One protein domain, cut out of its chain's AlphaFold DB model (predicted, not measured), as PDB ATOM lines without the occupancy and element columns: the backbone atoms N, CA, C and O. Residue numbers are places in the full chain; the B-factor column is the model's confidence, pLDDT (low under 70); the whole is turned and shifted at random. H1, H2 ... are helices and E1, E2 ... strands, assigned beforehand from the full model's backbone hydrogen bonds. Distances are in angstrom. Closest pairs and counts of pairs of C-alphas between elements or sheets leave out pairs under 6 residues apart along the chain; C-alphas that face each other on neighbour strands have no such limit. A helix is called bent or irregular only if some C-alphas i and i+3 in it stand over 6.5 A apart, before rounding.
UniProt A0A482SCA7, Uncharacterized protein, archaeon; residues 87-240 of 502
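AT A GLANCE: This is residues 87 to 240 of the 502 residues of an uncharacterized protein of archaeon (UniProt A0A482SCA7). A short two-strand sheet, E1 beside E2, sits in the middle between H1 on one side and the long H3 on the other. H2 and H6 pack near E1 and the last part of H3, the short H7 packs on H3, and H4 and H5 make a corner at the far end of the domain. The printed part has 154 residues, with seven named helices and two named strands in the order H1 H2 E1 H3 E2 H4 H5 H6 H7; the strands are parallel, and the class is mostly helix. The whole is compact, with a radius of gyration of the C-alphas of 15.3 A and spans of 46 by 38 by 24 A.

IN THESE COORDINATES: H1, residues 87 to 102, begins at C-alpha 87 at (154.642, 101.384, 198.823) and is 22.7 A long. H2 is residues 114 to 118, and E1 is residues 130 to 134. H3, residues 139 to 159, is the longest helix, 29.7 A from C-alpha 139 at (125.439, 102.136, 179.050) to C-alpha 159. It is irregular, with C-alphas 140 and 143 8.1 A apart, and has a kink of 29 degrees near residue 146. E2 is residues 162 to 166, and H4 is residues 181 to 186. H5, residues 188 to 197, is 14.2 A long, and H6, residues 212 to 222, is 14.8 A long. H7, residues 236 to 240, ends at C-alpha 240 at (127.365, 96.806, 202.566).

HOW THE PARTS SIT: H3 is the hub, touching three helices. With residues 150 to 158 it touches H7, closest at the C-alphas of Asn 151 and Trp 237, 4.8 A apart. With residues 155 to 159 it touches H6 at a steep tilt of 60 degrees, opposite ways, the C-alphas of Val 159 and Ala 215 being closest at 5.2 A. With residues 152 to 155 it only just touches H2, with 3 pairs of C-alphas within 8 A, the closest those of Thr 115 and Asp 152, 6.7 A apart. E1, H3 and E2 form a strand-helix-strand unit, two parallel neighbour strands with a helix between them in the chain, and its crossover is right-handed. Between the strands, N 131 and O 162 are within hydrogen-bond range at 2.8 A, as are N 166 and O 133 at 2.7 A. The closest C-alphas of H1 and E2 are those of Thr 100 and Thr 166, 5.2 A apart; H1 and H3 are apart. H4 and H5 touch only at the corner, the closest C-alphas being those of Ile 184 and His 191, 4.4 A apart. In H1, H4 and H5 every O i to N i+4 pair is within hydrogen-bond range; H3 has 15 of 17, H6 5 of 7, H2 0 of 1 with 1 of 2 O i to N i+3 pairs, and H7 0 of 1 with 2 of 2.

THE WHOLE: The two C-alphas farthest apart, those of Thr 186 and Tyr 214, are 46.2 A apart. The printed part has no cut. The links H1 to H2, H2 to E1, E2 to H4, H5 to H6 and H6 to H7 are long. The mean pLDDT of the printed part is 84.9, and residues 104 to 119 and 167 to 175 are under 70.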
ATOM      1  N   LEU A  87     154.140 102.618 199.441       91.00
ATOM      2  CA  LEU A  87     154.642 101.384 198.823       91.00
ATOM      3  C   LEU A  87     153.527 100.368 198.522       91.00
ATOM      4  O   LEU A  87     153.547  99.723 197.474       91.00
ATOM      5  N   LEU A  88     152.546 100.220 199.422       91.06
ATOM      6  CA  LEU A  88     151.417  99.309 199.206       91.06
ATOM      7  C   LEU A  88     150.524  99.815 198.074       91.06
ATOM      8  O   LEU A  88     150.107  99.023 197.233       91.06
ATOM      9  N   PHE A  89     150.265 101.123 198.039       90.12
ATOM     10  CA  PHE A  89     149.508 101.753 196.962       90.12
ATOM     11  C   PHE A  89     150.162 101.486 195.602       90.12
ATOM     12  O   PHE A  89     149.522 100.912 194.722       90.12
ATOM     13  N   GLN A  90     151.458 101.786 195.460       90.94
ATOM     14  CA  GLN A  90     152.182 101.544 194.210       90.94
ATOM     15  C   GLN A  90     152.162 100.061 193.818       90.94
ATOM     16  O   GLN A  90     151.970  99.726 192.650       90.94
ATOM     17  N   LYS A  91     152.303  99.152 194.792       93.25
ATOM     18  CA  LYS A  91     152.202  97.709 194.545       93.25
ATOM     19  C   LYS A  91     150.818  97.316 194.015       93.25
ATOM     20  O   LYS A  91     150.745  96.533 193.074       93.25
ATOM     21  N   LEU A  92     149.733  97.859 194.569       92.25
ATOM     22  CA  LEU A  92     148.368  97.580 194.103       92.25
ATOM     23  C   LEU A  92     148.080  98.189 192.724       92.25
ATOM     24  O   LEU A  92     147.421  97.538 191.913       92.25
ATOM     25  N   VAL A  93     148.625  99.369 192.421       90.50
ATOM     26  CA  VAL A  93     148.580  99.963 191.072       90.50
ATOM     27  C   VAL A  93     149.287  99.057 190.062       90.50
ATOM     28  O   VAL A  93     148.704  98.710 189.035       90.50
ATOM     29  N   ASN A  94     150.494  98.582 190.384       91.38
ATOM     30  CA  ASN A  94     151.236  97.659 189.523       91.38
ATOM     31  C   ASN A  94     150.476  96.333 189.327       91.38
ATOM     32  O   ASN A  94     150.452  95.793 188.224       91.38
ATOM     33  N   ILE A  95     149.819  95.818 190.377       90.69
ATOM     34  CA  ILE A  95     148.954  94.630 190.292       90.69
ATOM     35  C   ILE A  95     147.773  94.891 189.353       90.69
ATOM     36  O   ILE A  95     147.516  94.073 188.475       90.69
ATOM     37  N   SER A  96     147.074  96.019 189.498       89.00
ATOM     38  CA  SER A  96     145.958  96.389 188.618       89.00
ATOM     39  C   SER A  96     146.396  96.454 187.147       89.00
ATOM     40  O   SER A  96     145.748  95.860 186.280       89.00
ATOM     41  N   GLN A  97     147.537  97.089 186.862       87.44
ATOM     42  CA  GLN A  97     148.113  97.178 185.516       87.44
ATOM     43  C   GLN A  97     148.512  95.805 184.960       87.44
ATOM     44  O   GLN A  97     148.200  95.492 183.813       87.44
ATOM     45  N   ALA A  98     149.147  94.957 185.768       89.12
ATOM     46  CA  ALA A  98     149.544  93.617 185.348       89.12
ATOM     47  C   ALA A  98     148.329  92.714 185.074       89.12
ATOM     48  O   ALA A  98     148.281  92.042 184.045       89.12
ATOM     49  N   ILE A  99     147.302  92.744 185.933       85.12
ATOM     50  CA  ILE A  99     146.049  92.013 185.679       85.12
ATOM     51  C   ILE A  99     145.393  92.541 184.407       85.12
ATOM     52  O   ILE A  99     144.916  91.750 183.598       85.12
ATOM     53  N   THR A 100     145.399  93.859 184.203       82.31
ATOM     54  CA  THR A 100     144.920  94.482 182.967       82.31
ATOM     55  C   THR A 100     145.657  93.883 181.761       82.31
ATOM     56  O   THR A 100     145.015  93.326 180.885       82.31
ATOM     57  N   MET A 101     146.988  93.837 181.723       83.06
ATOM     58  CA  MET A 101     147.716  93.273 180.568       83.06
ATOM     59  C   MET A 101     147.370  91.803 180.252       83.06
ATOM     60  O   MET A 101     147.284  91.426 179.080       83.06
ATOM     61  N   GLU A 102     147.111  90.989 181.276       82.38
ATOM     62  CA  GLU A 102     146.787  89.561 181.135       82.38
ATOM     63  C   GLU A 102     145.329  89.298 180.715       82.38
ATOM     64  O   GLU A 102     144.983  88.214 180.237       82.38
ATOM     65  N   THR A 103     144.432  90.274 180.871       74.69
ATOM     66  CA  THR A 103     142.982  90.037 180.819       74.69
ATOM     67  C   THR A 103     142.270  90.745 179.667       74.69
ATOM     68  O   THR A 103     141.363  91.547 179.857       74.69
ATOM     69  N   LYS A 104     142.625  90.392 178.428       68.56
ATOM     70  CA  LYS A 104     142.224  91.126 177.207       68.56
ATOM     71  C   LYS A 104     140.717  91.201 176.901       68.56
ATOM     72  O   LYS A 104     140.316  92.065 176.124       68.56
ATOM     73  N   ASN A 105     139.894  90.322 177.475       69.12
ATOM     74  CA  ASN A 105     138.467  90.225 177.154       69.12
ATOM     75  C   ASN A 105     137.577  90.662 178.319       69.12
ATOM     76  O   ASN A 105     137.814  90.309 179.481       69.12
ATOM     77  N   CYS A 106     136.494  91.355 177.974       66.94
ATOM     78  CA  CYS A 106     135.362  91.510 178.869       66.94
ATOM     79  C   CYS A 106     134.677  90.170 179.100       66.94
ATOM     80  O   CYS A 106     134.656  89.302 178.227       66.94
ATOM     81  N   TRP A 107     134.167  89.975 180.311       57.03
ATOM     82  CA  TRP A 107     133.436  88.761 180.628       57.03
ATOM     83  C   TRP A 107     132.106  88.874 179.897       57.03
ATOM     84  O   TRP A 107     131.465  89.923 179.950       57.03
ATOM     85  N   GLY A 108     131.711  87.827 179.176       53.34
ATOM     86  CA  GLY A 108     130.361  87.764 178.627       53.34
ATOM     87  C   GLY A 108     129.315  87.708 179.748       53.34
ATOM     88  O   GLY A 108     129.648  87.717 180.931       53.34
ATOM     89  N   PHE A 109     128.043  87.551 179.376       50.66
ATOM     90  CA  PHE A 109     126.922  87.365 180.313       50.66
ATOM     91  C   PHE A 109     127.148  86.275 181.375       50.66
ATOM     92  O   PHE A 109     126.547  86.323 182.444       50.66
ATOM     93  N   ASN A 110     128.057  85.333 181.109       52.88
ATOM     94  CA  ASN A 110     128.585  84.393 182.088       52.88
ATOM     95  C   ASN A 110     129.601  85.083 183.005       52.88
ATOM     96  O   ASN A 110     130.808  84.825 182.947       52.88
ATOM     97  N   TYR A 111     129.106  85.968 183.866       58.88
ATOM     98  CA  TYR A 111     129.872  86.414 185.014       58.88
ATOM     99  C   TYR A 111     130.133  85.173 185.883       58.88
ATOM    100  O   TYR A 111     129.218  84.565 186.407       58.88
ATOM    101  N   ALA A 112     131.376  84.706 185.958       54.62
ATOM    102  CA  ALA A 112     131.764  83.627 186.870       54.62
ATOM    103  C   ALA A 112     132.308  84.180 188.205       54.62
ATOM    104  O   ALA A 112     132.931  83.439 188.962       54.62
ATOM    105  N   GLY A 113     132.100  85.481 188.465       58.00
ATOM    106  CA  GLY A 113     132.678  86.214 189.590       58.00
ATOM    107  C   GLY A 113     134.174  86.464 189.434       58.00
ATOM    108  O   GLY A 113     134.972  85.527 189.394       58.00
ATOM    109  N   SER A 114     134.588  87.731 189.415       61.19
ATOM    110  CA  SER A 114     136.005  88.126 189.523       61.19
ATOM    111  C   SER A 114     136.651  87.611 190.824       61.19
ATOM    112  O   SER A 114     137.835  87.271 190.869       61.19
ATOM    113  N   THR A 115     135.818  87.397 191.837       62.19
ATOM    114  CA  THR A 115     136.105  86.749 193.116       62.19
ATOM    115  C   THR A 115     136.674  85.333 192.974       62.19
ATOM    116  O   THR A 115     137.598  84.972 193.704       62.19
ATOM    117  N   ARG A 116     136.245  84.538 191.986       67.81
ATOM    118  CA  ARG A 116     136.841  83.211 191.720       67.81
ATOM    119  C   ARG A 116     138.167  83.292 190.963       67.81
ATOM    120  O   ARG A 116     138.960  82.351 190.994       67.81
ATOM    121  N   GLN A 117     138.473  84.434 190.342       69.56
ATOM    122  CA  GLN A 117     139.756  84.662 189.668       69.56
ATOM    123  C   GLN A 117     140.901  85.027 190.614       69.56
ATOM    124  O   GLN A 117     142.048  85.017 190.170       69.56
ATOM    125  N   ILE A 118     140.658  85.231 191.915       67.75
ATOM    126  CA  ILE A 118     141.734  85.417 192.911       67.75
ATOM    127  C   ILE A 118     142.734  84.250 192.864       67.75
ATOM    128  O   ILE A 118     143.932  84.432 193.100       67.75
ATOM    129  N   ALA A 119     142.269  83.039 192.543       66.69
ATOM    130  CA  ALA A 119     143.133  81.883 192.322       66.69
ATOM    131  C   ALA A 119     144.005  82.040 191.061       66.69
ATOM    132  O   ALA A 119     145.214  81.815 191.130       66.69
ATOM    133  N   ALA A 120     143.411  82.488 189.952       74.25
ATOM    134  CA  ALA A 120     144.081  82.663 188.664       74.25
ATOM    135  C   ALA A 120     145.142  83.778 188.682       74.25
ATOM    136  O   ALA A 120     146.168  83.655 188.023       74.25
ATOM    137  N   ILE A 121     144.952  84.828 189.490       81.00
ATOM    138  CA  ILE A 121     145.897  85.955 189.584       81.00
ATOM    139  C   ILE A 121     146.965  85.786 190.677       81.00
ATOM    140  O   ILE A 121     147.639  86.757 191.016       81.00
ATOM    141  N   LYS A 122     147.141  84.583 191.256       81.44
ATOM    142  CA  LYS A 122     148.054  84.342 192.401       81.44
ATOM    143  C   LYS A 122     149.442  84.953 192.201       81.44
ATOM    144  O   LYS A 122     149.966  85.589 193.111       81.44
ATOM    145  N   ASN A 123     150.018  84.721 191.025       87.81
ATOM    146  CA  ASN A 123     151.381  85.138 190.706       87.81
ATOM    147  C   ASN A 123     151.464  86.662 190.556       87.81
ATOM    148  O   ASN A 123     152.425  87.273 191.011       87.81
ATOM    149  N   ILE A 124     150.414  87.278 190.004       88.12
ATOM    150  CA  ILE A 124     150.329  88.725 189.791       88.12
ATOM    151  C   ILE A 124     150.114  89.459 191.115       88.12
ATOM    152  O   ILE A 124     150.752  90.473 191.360       88.12
ATOM    153  N   ALA A 125     149.269  88.926 192.003       87.81
ATOM    154  CA  ALA A 125     148.921  89.557 193.278       87.81
ATOM    155  C   ALA A 125     150.082  89.602 194.295       87.81
ATOM    156  O   ALA A 125     149.948  90.233 195.343       87.81
ATOM    157  N   GLN A 126     151.215  88.935 194.020       90.31
ATOM    158  CA  GLN A 126     152.426  88.957 194.856       90.31
ATOM    159  C   GLN A 126     152.136  88.715 196.354       90.31
ATOM    160  O   GLN A 126     152.643  89.427 197.229       90.31
ATOM    161  N   GLY A 127     151.259  87.744 196.634       91.00
ATOM    162  CA  GLY A 127     150.856  87.338 197.985       91.00
ATOM    163  C   GLY A 127     149.812  88.224 198.677       91.00
ATOM    164  O   GLY A 127     149.373  87.867 199.770       91.00
ATOM    165  N   LEU A 128     149.383  89.337 198.073       94.50
ATOM    166  CA  LEU A 128     148.350  90.207 198.642       94.50
ATOM    167  C   LEU A 128     146.938  89.634 198.421       94.50
ATOM    168  O   LEU A 128     146.671  89.055 197.364       94.50
ATOM    169  N   PRO A 129     146.009  89.806 199.380       94.12
ATOM    170  CA  PRO A 129     144.602  89.488 199.167       94.12
ATOM    171  C   PRO A 129     143.981  90.567 198.270       94.12
ATOM    172  O   PRO A 129     143.741  91.691 198.702       94.12
ATOM    173  N   VAL A 130     143.740  90.253 197.002       92.88
ATOM    174  CA  VAL A 130     143.188  91.213 196.040       92.88
ATOM    175  C   VAL A 130     141.960  90.611 195.379       92.88
ATOM    176  O   VAL A 130     142.051  89.513 194.833       92.88
ATOM    177  N   VAL A 131     140.841  91.333 195.405       92.00
ATOM    178  CA  VAL A 131     139.675  91.091 194.547       92.00
ATOM    179  C   VAL A 131     139.816  92.010 193.335       92.00
ATOM    180  O   VAL A 131     139.625  93.223 193.470       92.00
ATOM    181  N   PRO A 132     140.199  91.478 192.163       89.56
ATOM    182  CA  PRO A 132     140.171  92.262 190.943       89.56
ATOM    183  C   PRO A 132     138.726  92.461 190.506       89.56
ATOM    184  O   PRO A 132     137.927  91.553 190.651       89.56
ATOM    185  N   GLN A 133     138.394  93.589 189.904       88.50
ATOM    186  CA  GLN A 133     137.114  93.822 189.245       88.50
ATOM    187  C   GLN A 133     137.409  94.328 187.832       88.50
ATOM    188  O   GLN A 133     138.275  95.180 187.649       88.50
ATOM    189  N   ARG A 134     136.747  93.780 186.808       81.00
ATOM    190  CA  ARG A 134     136.893  94.285 185.430       81.00
ATOM    191  C   ARG A 134     135.787  95.289 185.137       81.00
ATOM    192  O   ARG A 134     134.615  94.904 185.120       81.00
ATOM    193  N   GLN A 135     136.137  96.542 184.857       74.06
ATOM    194  CA  GLN A 135     135.157  97.560 184.473       74.06
ATOM    195  C   GLN A 135     134.858  97.478 182.974       74.06
ATOM    196  O   GLN A 135     135.231  98.326 182.170       74.06
ATOM    197  N   CYS A 136     134.153  96.417 182.604       74.00
ATOM    198  CA  CYS A 136     133.549  96.278 181.291       74.00
ATOM    199  C   CYS A 136     132.124  96.782 181.381       74.00
ATOM    200  O   CYS A 136     131.275  96.073 181.912       74.00
ATOM    201  N   VAL A 137     131.882  98.009 180.934       73.50
ATOM    202  CA  VAL A 137     130.588  98.666 181.121       73.50
ATOM    203  C   VAL A 137     130.035  99.108 179.776       73.50
ATOM    204  O   VAL A 137     130.707  99.824 179.035       73.50
ATOM    205  N   SER A 138     128.799  98.696 179.493       75.38
ATOM    206  CA  SER A 138     127.948  99.297 178.467       75.38
ATOM    207  C   SER A 138     126.845 100.127 179.116       75.38
ATOM    208  O   SER A 138     126.236  99.690 180.096       75.38
ATOM    209  N   ALA A 139     126.519 101.288 178.543       75.19
ATOM    210  CA  ALA A 139     125.439 102.136 179.050       75.19
ATOM    211  C   ALA A 139     124.059 101.430 179.055       75.19
ATOM    212  O   ALA A 139     123.244 101.679 179.942       75.19
ATOM    213  N   ASN A 140     123.812 100.465 178.156       76.69
ATOM    214  CA  ASN A 140     122.539  99.721 178.094       76.69
ATOM    215  C   ASN A 140     122.318  98.760 179.268       76.69
ATOM    216  O   ASN A 140     121.174  98.429 179.609       76.69
ATOM    217  N   GLU A 141     123.418  98.289 179.845       82.12
ATOM    218  CA  GLU A 141     123.459  97.288 180.907       82.12
ATOM    219  C   GLU A 141     124.124  97.854 182.161       82.12
ATOM    220  O   GLU A 141     124.521  97.102 183.049       82.12
ATOM    221  N   MET A 142     124.211  99.185 182.259       88.38
ATOM    222  CA  MET A 142     124.873  99.891 183.353       88.38
ATOM    223  C   MET A 142     124.404  99.379 184.716       88.38
ATOM    224  O   MET A 142     125.222  99.027 185.558       88.38
ATOM    225  N   GLY A 143     123.089  99.226 184.908       92.06
ATOM    226  CA  GLY A 143     122.540  98.672 186.145       92.06
ATOM    227  C   GLY A 143     123.054  97.261 186.460       92.06
ATOM    228  O   GLY A 143     123.341  96.945 187.607       92.06
ATOM    229  N   ASN A 144     123.237  96.400 185.466       89.94
ATOM    230  CA  ASN A 144     123.757  95.053 185.694       89.94
ATOM    231  C   ASN A 144     125.263  95.083 186.001       89.94
ATOM    232  O   ASN A 144     125.722  94.432 186.939       89.94
ATOM    233  N   HIS A 145     126.031  95.887 185.265       88.69
ATOM    234  CA  HIS A 145     127.467  96.048 185.497       88.69
ATOM    235  C   HIS A 145     127.779  96.649 186.867       88.69
ATOM    236  O   HIS A 145     128.664  96.149 187.562       88.69
ATOM    237  N   LEU A 146     127.016  97.659 187.290       92.50
ATOM    238  CA  LEU A 146     127.111  98.222 188.635       92.50
ATOM    239  C   LEU A 146     126.796  97.176 189.702       92.50
ATOM    240  O   LEU A 146     127.471  97.135 190.726       92.50
ATOM    241  N   GLY A 147     125.847  96.275 189.449       93.12
ATOM    242  CA  GLY A 147     125.558  95.185 190.373       93.12
ATOM    243  C   GLY A 147     126.729  94.237 190.584       93.12
ATOM    244  O   GLY A 147     127.014  93.866 191.721       93.12
ATOM    245  N   TYR A 148     127.458  93.898 189.523       91.00
ATOM    246  CA  TYR A 148     128.688  93.116 189.645       91.00
ATOM    247  C   TYR A 148     129.812  93.905 190.324       91.00
ATOM    248  O   TYR A 148     130.457  93.389 191.235       91.00
ATOM    249  N   PHE A 149     130.004  95.169 189.941       92.44
ATOM    250  CA  PHE A 149     130.991  96.058 190.555       92.44
ATOM    251  C   PHE A 149     130.788  96.174 192.072       92.44
ATOM    252  O   PHE A 149     131.710  95.918 192.846       92.44
ATOM    253  N   PHE A 150     129.572  96.501 192.512       95.25
ATOM    254  CA  PHE A 150     129.258  96.670 193.928       95.25
ATOM    255  C   PHE A 150     129.265  95.352 194.700       95.25
ATOM    256  O   PHE A 150     129.622  95.341 195.878       95.25
ATOM    257  N   ASN A 151     128.926  94.236 194.051       94.50
ATOM    258  CA  ASN A 151     129.056  92.919 194.657       94.50
ATOM    259  C   ASN A 151     130.522  92.560 194.940       94.50
ATOM    260  O   ASN A 151     130.826  92.101 196.040       94.50
ATOM    261  N   ASP A 152     131.429  92.807 193.994       93.06
ATOM    262  CA  ASP A 152     132.866  92.562 194.172       93.06
ATOM    263  C   ASP A 152     133.484  93.503 195.199       93.06
ATOM    264  O   ASP A 152     134.267  93.070 196.048       93.06
ATOM    265  N   LEU A 153     133.086  94.775 195.169       94.88
ATOM    266  CA  LEU A 153     133.515  95.760 196.151       94.88
ATOM    267  C   LEU A 153     133.098  95.332 197.565       94.88
ATOM    268  O   LEU A 153     133.934  95.262 198.462       94.88
ATOM    269  N   ALA A 154     131.833  94.954 197.760       96.12
ATOM    270  CA  ALA A 154     131.351  94.448 199.041       96.12
ATOM    271  C   ALA A 154     132.020  93.127 199.447       96.12
ATOM    272  O   ALA A 154     132.333  92.930 200.621       96.12
ATOM    273  N   CYS A 155     132.266  92.227 198.490       95.62
ATOM    274  CA  CYS A 155     132.969  90.976 198.745       95.62
ATOM    275  C   CYS A 155     134.390  91.232 199.255       95.62
ATOM    276  O   CYS A 155     134.790  90.627 200.247       95.62
ATOM    277  N   SER A 156     135.123  92.149 198.613       95.31
ATOM    278  CA  SER A 156     136.491  92.504 198.999       95.31
ATOM    279  C   SER A 156     136.567  92.958 200.454       95.31
ATOM    280  O   SER A 156     137.393  92.449 201.209       95.31
ATOM    281  N   ASP A 157     135.627  93.799 200.883       96.88
ATOM    282  CA  ASP A 157     135.550  94.256 202.263       96.88
ATOM    283  C   ASP A 157     135.232  93.105 203.233       96.88
ATOM    284  O   ASP A 157     135.921  92.902 204.229       96.88
ATOM    285  N   LEU A 158     134.246  92.267 202.905       96.19
ATOM    286  CA  LEU A 158     133.833  91.161 203.773       96.19
ATOM    287  C   LEU A 158     134.909  90.083 203.977       96.19
ATOM    288  O   LEU A 158     134.941  89.455 205.036       96.19
ATOM    289  N   VAL A 159     135.765  89.833 202.982       95.81
ATOM    290  CA  VAL A 159     136.844  88.828 203.078       95.81
ATOM    291  C   VAL A 159     138.180  89.426 203.535       95.81
ATOM    292  O   VAL A 159     139.174  88.704 203.674       95.81
ATOM    293  N   GLY A 160     138.219  90.737 203.779       95.75
ATOM    294  CA  GLY A 160     139.426  91.466 204.153       95.75
ATOM    295  C   GLY A 160     140.472  91.504 203.042       95.75
ATOM    296  O   GLY A 160     141.658  91.307 203.301       95.75
ATOM    297  N   ALA A 161     140.043  91.710 201.802       95.25
ATOM    298  CA  ALA A 161     140.895  91.858 200.632       95.25
ATOM    299  C   ALA A 161     140.862  93.295 200.107       95.25
ATOM    300  O   ALA A 161     139.869  94.006 200.234       95.25
ATOM    301  N   HIS A 162     141.951  93.720 199.476       95.12
ATOM    302  CA  HIS A 162     141.969  94.959 198.711       95.12
ATOM    303  C   HIS A 162     141.083  94.815 197.469       95.12
ATOM    304  O   HIS A 162     141.035  93.748 196.852       95.12
ATOM    305  N   PHE A 163     140.420  95.894 197.079       94.25
ATOM    306  CA  PHE A 163     139.688  95.978 195.823       94.25
ATOM    307  C   PHE A 163     140.554  96.681 194.788       94.25
ATOM    308  O   PHE A 163     141.073  97.761 195.076       94.25
ATOM    309  N   VAL A 164     140.694  96.110 193.595       91.69
ATOM    310  CA  VAL A 164     141.346  96.792 192.469       91.69
ATOM    311  C   VAL A 164     140.477  96.662 191.235       91.69
ATOM    312  O   VAL A 164     140.101  95.556 190.851       91.69
ATOM    313  N   THR A 165     140.170  97.770 190.582       87.31
ATOM    314  CA  THR A 165     139.594  97.723 189.243       87.31
ATOM    315  C   THR A 165     140.707  97.507 188.231       87.31
ATOM    316  O   THR A 165     141.878  97.814 188.462       87.31
ATOM    317  N   THR A 166     140.355  96.884 187.119       80.69
ATOM    318  CA  THR A 166     141.248  96.515 186.021       80.69
ATOM    319  C   THR A 166     140.514  96.822 184.726       80.69
ATOM    320  O   THR A 166     139.306  96.593 184.658       80.69
ATOM    321  N   TYR A 167     141.230  97.339 183.723       66.38
ATOM    322  CA  TYR A 167     140.681  97.829 182.450       66.38
ATOM    323  C   TYR A 167     139.488  98.801 182.555       66.38
ATOM    324  O   TYR A 167     138.366  98.393 182.830       66.38
ATOM    325  N   HIS A 168     139.670 100.042 182.099       62.16
ATOM    326  CA  HIS A 168     138.557 100.859 181.600       62.16
ATOM    327  C   HIS A 168     138.369 100.600 180.100       62.16
ATOM    328  O   HIS A 168     138.595 101.478 179.274       62.16
ATOM    329  N   ARG A 169     137.999  99.376 179.704       63.06
ATOM    330  CA  ARG A 169     137.435  99.204 178.355       63.06
ATOM    331  C   ARG A 169     135.970  99.578 178.445       63.06
ATOM    332  O   ARG A 169     135.108  98.737 178.691       63.06
ATOM    333  N   LEU A 170     135.728 100.874 178.331       68.94
ATOM    334  CA  LEU A 170     134.386 101.424 178.308       68.94
ATOM    335  C   LEU A 170     133.820 101.174 176.915       68.94
ATOM    336  O   LEU A 170     134.496 101.450 175.933       68.94
ATOM    337  N   TYR A 171     132.616 100.625 176.810       64.62
ATOM    338  CA  TYR A 171     131.978 100.403 175.515       64.62
ATOM    339  C   TYR A 171     130.740 101.277 175.420       64.62
ATOM    340  O   TYR A 171     129.828 101.186 176.246       64.62
ATOM    341  N   ILE A 172     130.677 102.094 174.375       66.12
ATOM    342  CA  ILE A 172     129.427 102.750 173.996       66.12
ATOM    343  C   ILE A 172     128.529 101.702 173.349       66.12
ATOM    344  O   ILE A 172     128.996 100.830 172.620       66.12
ATOM    345  N   ILE A 173     127.226 101.798 173.599       58.72
ATOM    346  CA  ILE A 173     126.186 100.888 173.092       58.72
ATOM    347  C   ILE A 173     126.314 100.598 171.588       58.72
ATOM    348  O   ILE A 173     126.002  99.498 171.132       58.72
ATOM    349  N   SER A 174     126.725 101.597 170.814       61.88
ATOM    350  CA  SER A 174     126.806 101.561 169.356       61.88
ATOM    351  C   SER A 174     128.168 101.105 168.821       61.88
ATOM    352  O   SER A 174     128.304 100.932 167.608       61.88
ATOM    353  N   LYS A 175     129.168 100.894 169.688       69.62
ATOM    354  CA  LYS A 175     130.552 100.617 169.286       69.62
ATOM    355  C   LYS A 175     130.974  99.188 169.599       69.62
ATOM    356  O   LYS A 175     130.713  98.648 170.669       69.62
ATOM    357  N   LYS A 176     131.661  98.579 168.628       73.06
ATOM    358  CA  LYS A 176     132.295  97.261 168.784       73.06
ATOM    359  C   LYS A 176     133.624  97.352 169.532       73.06
ATOM    360  O   LYS A 176     134.003  96.398 170.207       73.06
ATOM    361  N   ASP A 177     134.293  98.494 169.421       80.12
ATOM    362  CA  ASP A 177     135.597  98.743 170.021       80.12
ATOM    363  C   ASP A 177     135.463  99.528 171.337       80.12
ATOM    364  O   ASP A 177     134.497 100.280 171.508       80.12
ATOM    365  N   PRO A 178     136.410  99.358 172.280       80.38
ATOM    366  CA  PRO A 178     136.482 100.194 173.470       80.38
ATOM    367  C   PRO A 178     136.629 101.677 173.116       80.38
ATOM    368  O   PRO A 178     137.305 102.023 172.147       80.38
ATOM    369  N   ILE A 179     136.061 102.535 173.957       80.31
ATOM    370  CA  ILE A 179     136.265 103.982 173.967       80.31
ATOM    371  C   ILE A 179     137.764 104.275 174.030       80.31
ATOM    372  O   ILE A 179     138.490 103.750 174.876       80.31
ATOM    373  N   THR A 180     138.201 105.140 173.128       86.00
ATOM    374  CA  THR A 180     139.541 105.722 173.082       86.00
ATOM    375  C   THR A 180     139.545 107.115 173.711       86.00
ATOM    376  O   THR A 180     138.496 107.743 173.854       86.00
ATOM    377  N   ASP A 181     140.726 107.661 174.007       86.50
ATOM    378  CA  ASP A 181     140.850 109.058 174.453       86.50
ATOM    379  C   ASP A 181     140.263 110.040 173.431       86.50
ATOM    380  O   ASP A 181     139.699 111.072 173.791       86.50
ATOM    381  N   LYS A 182     140.346 109.707 172.136       89.56
ATOM    382  CA  LYS A 182     139.691 110.488 171.085       89.56
ATOM    383  C   LYS A 182     138.180 110.509 171.300       89.56
ATOM    384  O   LYS A 182     137.605 111.589 171.297       89.56
ATOM    385  N   ASP A 183     137.563 109.353 171.534       87.75
ATOM    386  CA  ASP A 183     136.121 109.257 171.763       87.75
ATOM    387  C   ASP A 183     135.697 110.047 173.007       87.75
ATOM    388  O   ASP A 183     134.720 110.783 172.938       87.75
ATOM    389  N   ILE A 184     136.456 109.977 174.109       86.75
ATOM    390  CA  ILE A 184     136.197 110.768 175.333       86.75
ATOM    391  C   ILE A 184     136.182 112.273 175.032       86.75
ATOM    392  O   ILE A 184     135.402 113.012 175.628       86.75
ATOM    393  N   ASN A 185     137.027 112.728 174.108       88.06
ATOM    394  CA  ASN A 185     137.130 114.139 173.742       88.06
ATOM    395  C   ASN A 185     136.128 114.568 172.659       88.06
ATOM    396  O   ASN A 185     135.825 115.755 172.555       88.06
ATOM    397  N   THR A 186     135.631 113.644 171.832       88.88
ATOM    398  CA  THR A 186     134.764 113.978 170.686       88.88
ATOM    399  C   THR A 186     133.309 113.558 170.854       88.88
ATOM    400  O   THR A 186     132.451 114.056 170.128       88.88
ATOM    401  N   GLU A 187     133.003 112.641 171.770       90.19
ATOM    402  CA  GLU A 187     131.670 112.064 171.932       90.19
ATOM    403  C   GLU A 187     131.146 112.271 173.348       90.19
ATOM    404  O   GLU A 187     131.680 111.740 174.321       90.19
ATOM    405  N   LYS A 188     130.025 112.991 173.450       89.25
ATOM    406  CA  LYS A 188     129.395 113.312 174.733       89.25
ATOM    407  C   LYS A 188     129.077 112.061 175.563       89.25
ATOM    408  O   LYS A 188     129.357 112.044 176.752       89.25
ATOM    409  N   GLU A 189     128.549 110.999 174.948       86.94
ATOM    410  CA  GLU A 189     128.226 109.750 175.659       86.94
ATOM    411  C   GLU A 189     129.479 109.063 176.229       86.94
ATOM    412  O   GLU A 189     129.448 108.554 177.349       86.94
ATOM    413  N   ALA A 190     130.595 109.087 175.491       87.62
ATOM    414  CA  ALA A 190     131.872 108.546 175.950       87.62
ATOM    415  C   ALA A 190     132.419 109.349 177.133       87.62
ATOM    416  O   ALA A 190     132.829 108.767 178.139       87.62
ATOM    417  N   HIS A 191     132.386 110.679 177.007       90.12
ATOM    418  CA  HIS A 191     132.782 111.603 178.058       90.12
ATOM    419  C   HIS A 191     131.954 111.383 179.324       90.12
ATOM    420  O   HIS A 191     132.509 111.184 180.398       90.12
ATOM    421  N   ASP A 192     130.629 111.341 179.184       90.50
ATOM    422  CA  ASP A 192     129.706 111.164 180.298       90.50
ATOM    423  C   ASP A 192     129.961 109.835 181.031       90.50
ATOM    424  O   ASP A 192     130.068 109.795 182.259       90.50
ATOM    425  N   LEU A 193     130.115 108.746 180.268       89.19
ATOM    426  CA  LEU A 193     130.404 107.410 180.791       89.19
ATOM    427  C   LEU A 193     131.740 107.363 181.534       89.19
ATOM    428  O   LEU A 193     131.817 106.809 182.633       89.19
ATOM    429  N   TYR A 194     132.784 107.945 180.947       89.12
ATOM    430  CA  TYR A 194     134.099 108.034 181.570       89.12
ATOM    431  C   TYR A 194     134.057 108.863 182.856       89.12
ATOM    432  O   TYR A 194     134.549 108.410 183.891       89.12
ATOM    433  N   THR A 195     133.422 110.034 182.817       90.31
ATOM    434  CA  THR A 195     133.310 110.956 183.952       90.31
ATOM    435  C   THR A 195     132.578 110.331 185.135       90.31
ATOM    436  O   THR A 195     133.007 110.495 186.275       90.31
ATOM    437  N   PHE A 196     131.531 109.543 184.891       92.44
ATOM    438  CA  PHE A 196     130.865 108.806 185.961       92.44
ATOM    439  C   PHE A 196     131.719 107.645 186.500       92.44
ATOM    440  O   PHE A 196     131.881 107.489 187.710       92.44
ATOM    441  N   LEU A 197     132.280 106.807 185.623       89.81
ATOM    442  CA  LEU A 197     132.992 105.598 186.056       89.81
ATOM    443  C   LEU A 197     134.326 105.897 186.736       89.81
ATOM    444  O   LEU A 197     134.687 105.189 187.675       89.81
ATOM    445  N   LYS A 198     135.031 106.959 186.328       87.44
ATOM    446  CA  LYS A 198     136.266 107.392 187.001       87.44
ATOM    447  C   LYS A 198     136.015 107.862 188.436       87.44
ATOM    448  O   LYS A 198     136.957 107.917 189.220       87.44
ATOM    449  N   ALA A 199     134.778 108.236 188.766       90.81
ATOM    450  CA  ALA A 199     134.376 108.670 190.098       90.81
ATOM    451  C   ALA A 199     134.040 107.499 191.039       90.81
ATOM    452  O   ALA A 199     134.009 107.662 192.260       90.81
ATOM    453  N   LEU A 200     133.823 106.296 190.495       92.31
ATOM    454  CA  LEU A 200     133.730 105.086 191.308       92.31
ATOM    455  C   LEU A 200     135.120 104.677 191.829       92.31
ATOM    456  O   LEU A 200     136.132 104.942 191.182       92.31
ATOM    457  N   PRO A 201     135.201 103.985 192.982       91.69
ATOM    458  CA  PRO A 201     136.481 103.536 193.515       91.69
ATOM    459  C   PRO A 201     137.192 102.584 192.557       91.69
ATOM    460  O   PRO A 201     136.709 101.485 192.289       91.69
ATOM    461  N   ASN A 202     138.380 102.976 192.107       88.75
ATOM    462  CA  ASN A 202     139.242 102.111 191.299       88.75
ATOM    463  C   ASN A 202     140.218 101.283 192.145       88.75
ATOM    464  O   ASN A 202     140.737 100.257 191.716       88.75
ATOM    465  N   LEU A 203     140.459 101.716 193.378       92.00
ATOM    466  CA  LEU A 203     141.345 101.059 194.324       92.00
ATOM    467  C   LEU A 203     140.811 101.295 195.735       92.00
ATOM    468  O   LEU A 203     140.640 102.442 196.147       92.00
ATOM    469  N   VAL A 204     140.580 100.220 196.488       92.69
ATOM    470  CA  VAL A 204     140.241 100.297 197.916       92.69
ATOM    471  C   VAL A 204     141.230  99.463 198.710       92.69
ATOM    472  O   VAL A 204     141.281  98.235 198.608       92.69
ATOM    473  N   ILE A 205     142.026 100.146 199.529       93.62
ATOM    474  CA  ILE A 205     142.943  99.498 200.460       93.62
ATOM    475  C   ILE A 205     142.147  99.116 201.704       93.62
ATOM    476  O   ILE A 205     141.833  99.967 202.531       93.62
ATOM    477  N   HIS A 206     141.838  97.826 201.841       95.00
ATOM    478  CA  HIS A 206     141.234  97.308 203.063       95.00
ATOM    479  C   HIS A 206     142.068  97.683 204.308       95.00
ATOM    480  O   HIS A 206     143.288  97.474 204.289       95.00
ATOM    481  N   PRO A 207     141.455  98.213 205.385       93.12
ATOM    482  CA  PRO A 207     142.190  98.706 206.555       93.12
ATOM    483  C   PRO A 207     142.929  97.590 207.304       93.12
ATOM    484  O   PRO A 207     144.047  97.795 207.772       93.12
ATOM    485  N   ASN A 208     142.335  96.394 207.352       95.25
ATOM    486  CA  ASN A 208     142.862  95.217 208.048       95.25
ATOM    487  C   ASN A 208     142.925  94.019 207.086       95.25
ATOM    488  O   ASN A 208     142.045  93.157 207.138       95.25
ATOM    489  N   PRO A 209     143.845  94.003 206.104       95.50
ATOM    490  CA  PRO A 209     143.859  92.956 205.091       95.50
ATOM    491  C   PRO A 209     144.213  91.599 205.716       95.50
ATOM    492  O   PRO A 209     145.100  91.505 206.563       95.50
ATOM    493  N   THR A 210     143.520  90.544 205.298       95.81
ATOM    494  CA  THR A 210     143.811  89.166 205.712       95.81
ATOM    495  C   THR A 210     144.960  88.591 204.875       95.81
ATOM    496  O   THR A 210     145.567  89.278 204.058       95.81
ATOM    497  N   ASN A 211     145.327  87.322 205.062       93.94
ATOM    498  CA  ASN A 211     146.249  86.678 204.122       93.94
ATOM    499  C   ASN A 211     145.481  86.121 202.909       93.94
ATOM    500  O   ASN A 211     144.307  85.763 203.008       93.94
ATOM    501  N   ILE A 212     146.161  85.987 201.765       91.31
ATOM    502  CA  ILE A 212     145.546  85.510 200.515       91.31
ATOM    503  C   ILE A 212     144.890  84.122 200.640       91.31
ATOM    504  O   ILE A 212     143.896  83.856 199.968       91.31
ATOM    505  N   SER A 213     145.418  83.235 201.491       91.12
ATOM    506  CA  SER A 213     144.853  81.894 201.705       91.12
ATOM    507  C   SER A 213     143.488  81.976 202.394       91.12
ATOM    508  O   SER A 213     142.514  81.385 201.930       91.12
ATOM    509  N   TYR A 214     143.400  82.785 203.451       93.44
ATOM    510  CA  TYR A 214     142.166  83.035 204.183       93.44
ATOM    511  C   TYR A 214     141.126  83.747 203.314       93.44
ATOM    512  O   TYR A 214     139.994  83.277 203.223       93.44
ATOM    513  N   ALA A 215     141.515  84.824 202.621       92.50
ATOM    514  CA  ALA A 215     140.616  85.554 201.729       92.50
ATOM    515  C   ALA A 215     139.977  84.618 200.687       92.50
ATOM    516  O   ALA A 215     138.763  84.637 200.504       92.50
ATOM    517  N   ARG A 216     140.767  83.725 200.074       88.38
ATOM    518  CA  ARG A 216     140.262  82.709 199.131       88.38
ATOM    519  C   ARG A 216     139.262  81.754 199.765       88.38
ATOM    520  O   ARG A 216     138.189  81.557 199.211       88.38
ATOM    521  N   ALA A 217     139.598  81.194 200.925       90.12
ATOM    522  CA  ALA A 217     138.708  80.279 201.634       90.12
ATOM    523  C   ALA A 217     137.379  80.943 202.037       90.12
ATOM    524  O   ALA A 217     136.360  80.263 202.173       90.12
ATOM    525  N   MET A 218     137.387  82.265 202.233       93.19
ATOM    526  CA  MET A 218     136.202  83.040 202.582       93.19
ATOM    527  C   MET A 218     135.379  83.482 201.377       93.19
ATOM    528  O   MET A 218     134.163  83.583 201.516       93.19
ATOM    529  N   VAL A 219     135.977  83.695 200.204       89.62
ATOM    530  CA  VAL A 219     135.232  84.093 198.998       89.62
ATOM    531  C   VAL A 219     134.124  83.100 198.662       89.62
ATOM    532  O   VAL A 219     132.980  83.516 198.508       89.62
ATOM    533  N   ASP A 220     134.416  81.801 198.628       83.62
ATOM    534  CA  ASP A 220     133.403  80.794 198.274       83.62
ATOM    535  C   ASP A 220     132.263  80.724 199.300       83.62
ATOM    536  O   ASP A 220     131.125  80.396 198.962       83.62
ATOM    537  N   LYS A 221     132.556  81.065 200.559       90.56
ATOM    538  CA  LYS A 221     131.590  81.039 201.664       90.56
ATOM    539  C   LYS A 221     130.748  82.308 201.742       90.56
ATOM    540  O   LYS A 221     129.569  82.246 202.080       90.56
ATOM    541  N   VAL A 222     131.361  83.463 201.494       92.56
ATOM    542  CA  VAL A 222     130.775  84.782 201.767       92.56
ATOM    543  C   VAL A 222     130.265  85.459 200.500       92.56
ATOM    544  O   VAL A 222     129.367  86.294 200.583       92.56
ATOM    545  N   CYS A 223     130.784  85.071 199.336       91.25
ATOM    546  CA  CYS A 223     130.477  85.669 198.043       91.25
ATOM    547  C   CYS A 223     129.961  84.613 197.049       91.25
ATOM    548  O   CYS A 223     130.569  84.408 195.999       91.25
ATOM    549  N   PRO A 224     128.838  83.932 197.353       86.19
ATOM    550  CA  PRO A 224     128.376  82.773 196.588       86.19
ATOM    551  C   PRO A 224     127.808  83.120 195.204       86.19
ATOM    552  O   PRO A 224     127.556  82.211 194.412       86.19
ATOM    553  N   CYS A 225     127.569  84.402 194.915       82.88
ATOM    554  CA  CYS A 225     126.921  84.807 193.678       82.88
ATOM    555  C   CYS A 225     127.769  84.461 192.447       82.88
ATOM    556  O   CYS A 225     128.931  84.852 192.341       82.88
ATOM    557  N   ILE A 226     127.125  83.794 191.489       74.38
ATOM    558  CA  ILE A 226     127.680  83.538 190.162       74.38
ATOM    559  C   ILE A 226     127.005  84.463 189.147       74.38
ATOM    560  O   ILE A 226     127.691  85.209 188.478       74.38
ATOM    561  N   LEU A 227     125.675  84.501 189.066       83.62
ATOM    562  CA  LEU A 227     124.956  85.319 188.082       83.62
ATOM    563  C   LEU A 227     123.906  86.184 188.760       83.62
ATOM    564  O   LEU A 227     123.286  85.745 189.725       83.62
ATOM    565  N   TYR A 228     123.699  87.388 188.220       88.94
ATOM    566  CA  TYR A 228     122.652  88.311 188.661       88.94
ATOM    567  C   TYR A 228     122.663  88.536 190.180       88.94
ATOM    568  O   TYR A 228     121.675  88.309 190.868       88.94
ATOM    569  N   CYS A 229     123.797  88.987 190.724       90.62
ATOM    570  CA  CYS A 229     124.002  89.083 192.177       90.62
ATOM    571  C   CYS A 229     123.007  89.978 192.902       90.62
ATOM    572  O   CYS A 229     122.759  89.805 194.093       90.62
ATOM    573  N   TRP A 230     122.408  90.926 192.197       94.06
ATOM    574  CA  TRP A 230     121.319  91.715 192.745       94.06
ATOM    575  C   TRP A 230     120.081  90.880 193.065       94.06
ATOM    576  O   TRP A 230     119.323  91.345 193.891       94.06
ATOM    577  N   GLU A 231     119.887  89.678 192.513       94.19
ATOM    578  CA  GLU A 231     118.738  88.800 192.797       94.19
ATOM    579  C   GLU A 231     118.967  87.810 193.955       94.19
ATOM    580  O   GLU A 231     117.999  87.348 194.553       94.19
ATOM    581  N   ASP A 232     120.216  87.467 194.294       93.50
ATOM    582  CA  ASP A 232     120.521  86.499 195.366       93.50
ATOM    583  C   ASP A 232     120.499  87.178 196.750       93.50
ATOM    584  O   ASP A 232     121.233  88.131 197.018       93.50
ATOM    585  N   GLN A 233     119.677  86.643 197.658       94.88
ATOM    586  CA  GLN A 233     119.527  87.074 199.058       94.88
ATOM    587  C   GLN A 233     120.809  86.963 199.891       94.88
ATOM    588  O   GLN A 233     120.915  87.553 200.965       94.88
ATOM    589  N   ARG A 234     121.788  86.184 199.434       94.06
ATOM    590  CA  ARG A 234     123.058  85.961 200.137       94.06
ATOM    591  C   ARG A 234     124.180  86.839 199.602       94.06
ATOM    592  O   ARG A 234     125.317  86.708 200.061       94.06
ATOM    593  N   SER A 235     123.896  87.695 198.627       94.44
ATOM    594  CA  SER A 235     124.930  88.463 197.957       94.44
ATOM    595  C   SER A 235     125.645  89.439 198.901       94.44
ATOM    596  O   SER A 235     124.995  90.134 199.687       94.44
ATOM    597  N   PRO A 236     126.983  89.546 198.800       95.31
ATOM    598  CA  PRO A 236     127.811  90.481 199.558       95.31
ATOM    599  C   PRO A 236     127.278  91.909 199.672       95.31
ATOM    600  O   PRO A 236     127.356  92.504 200.746       95.31
ATOM    601  N   TRP A 237     126.731  92.455 198.582       96.44
ATOM    602  CA  TRP A 237     126.303  93.854 198.514       96.44
ATOM    603  C   TRP A 237     125.245  94.210 199.570       96.44
ATOM    604  O   TRP A 237     125.262  95.319 200.101       96.44
ATOM    605  N   LEU A 238     124.399  93.253 199.965       96.94
ATOM    606  CA  LEU A 238     123.379  93.438 201.003       96.94
ATOM    607  C   LEU A 238     123.975  93.737 202.380       96.94
ATOM    608  O   LEU A 238     123.376  94.445 203.181       96.94
ATOM    609  N   LYS A 239     125.186  93.249 202.657       97.06
ATOM    610  CA  LYS A 239     125.889  93.504 203.924       97.06
ATOM    611  C   LYS A 239     126.627  94.843 203.926       97.06
ATOM    612  O   LYS A 239     127.288  95.165 204.914       97.06
ATOM    613  N   ARG A 240     126.592  95.579 202.810       97.31
ATOM    614  CA  ARG A 240     127.365  96.806 202.566       97.31
ATOM    615  C   ARG A 240     126.564  97.875 201.819       97.31
ATOM    616  O   ARG A 240     127.141  98.679 201.090       97.31
TER     617      ARG A 240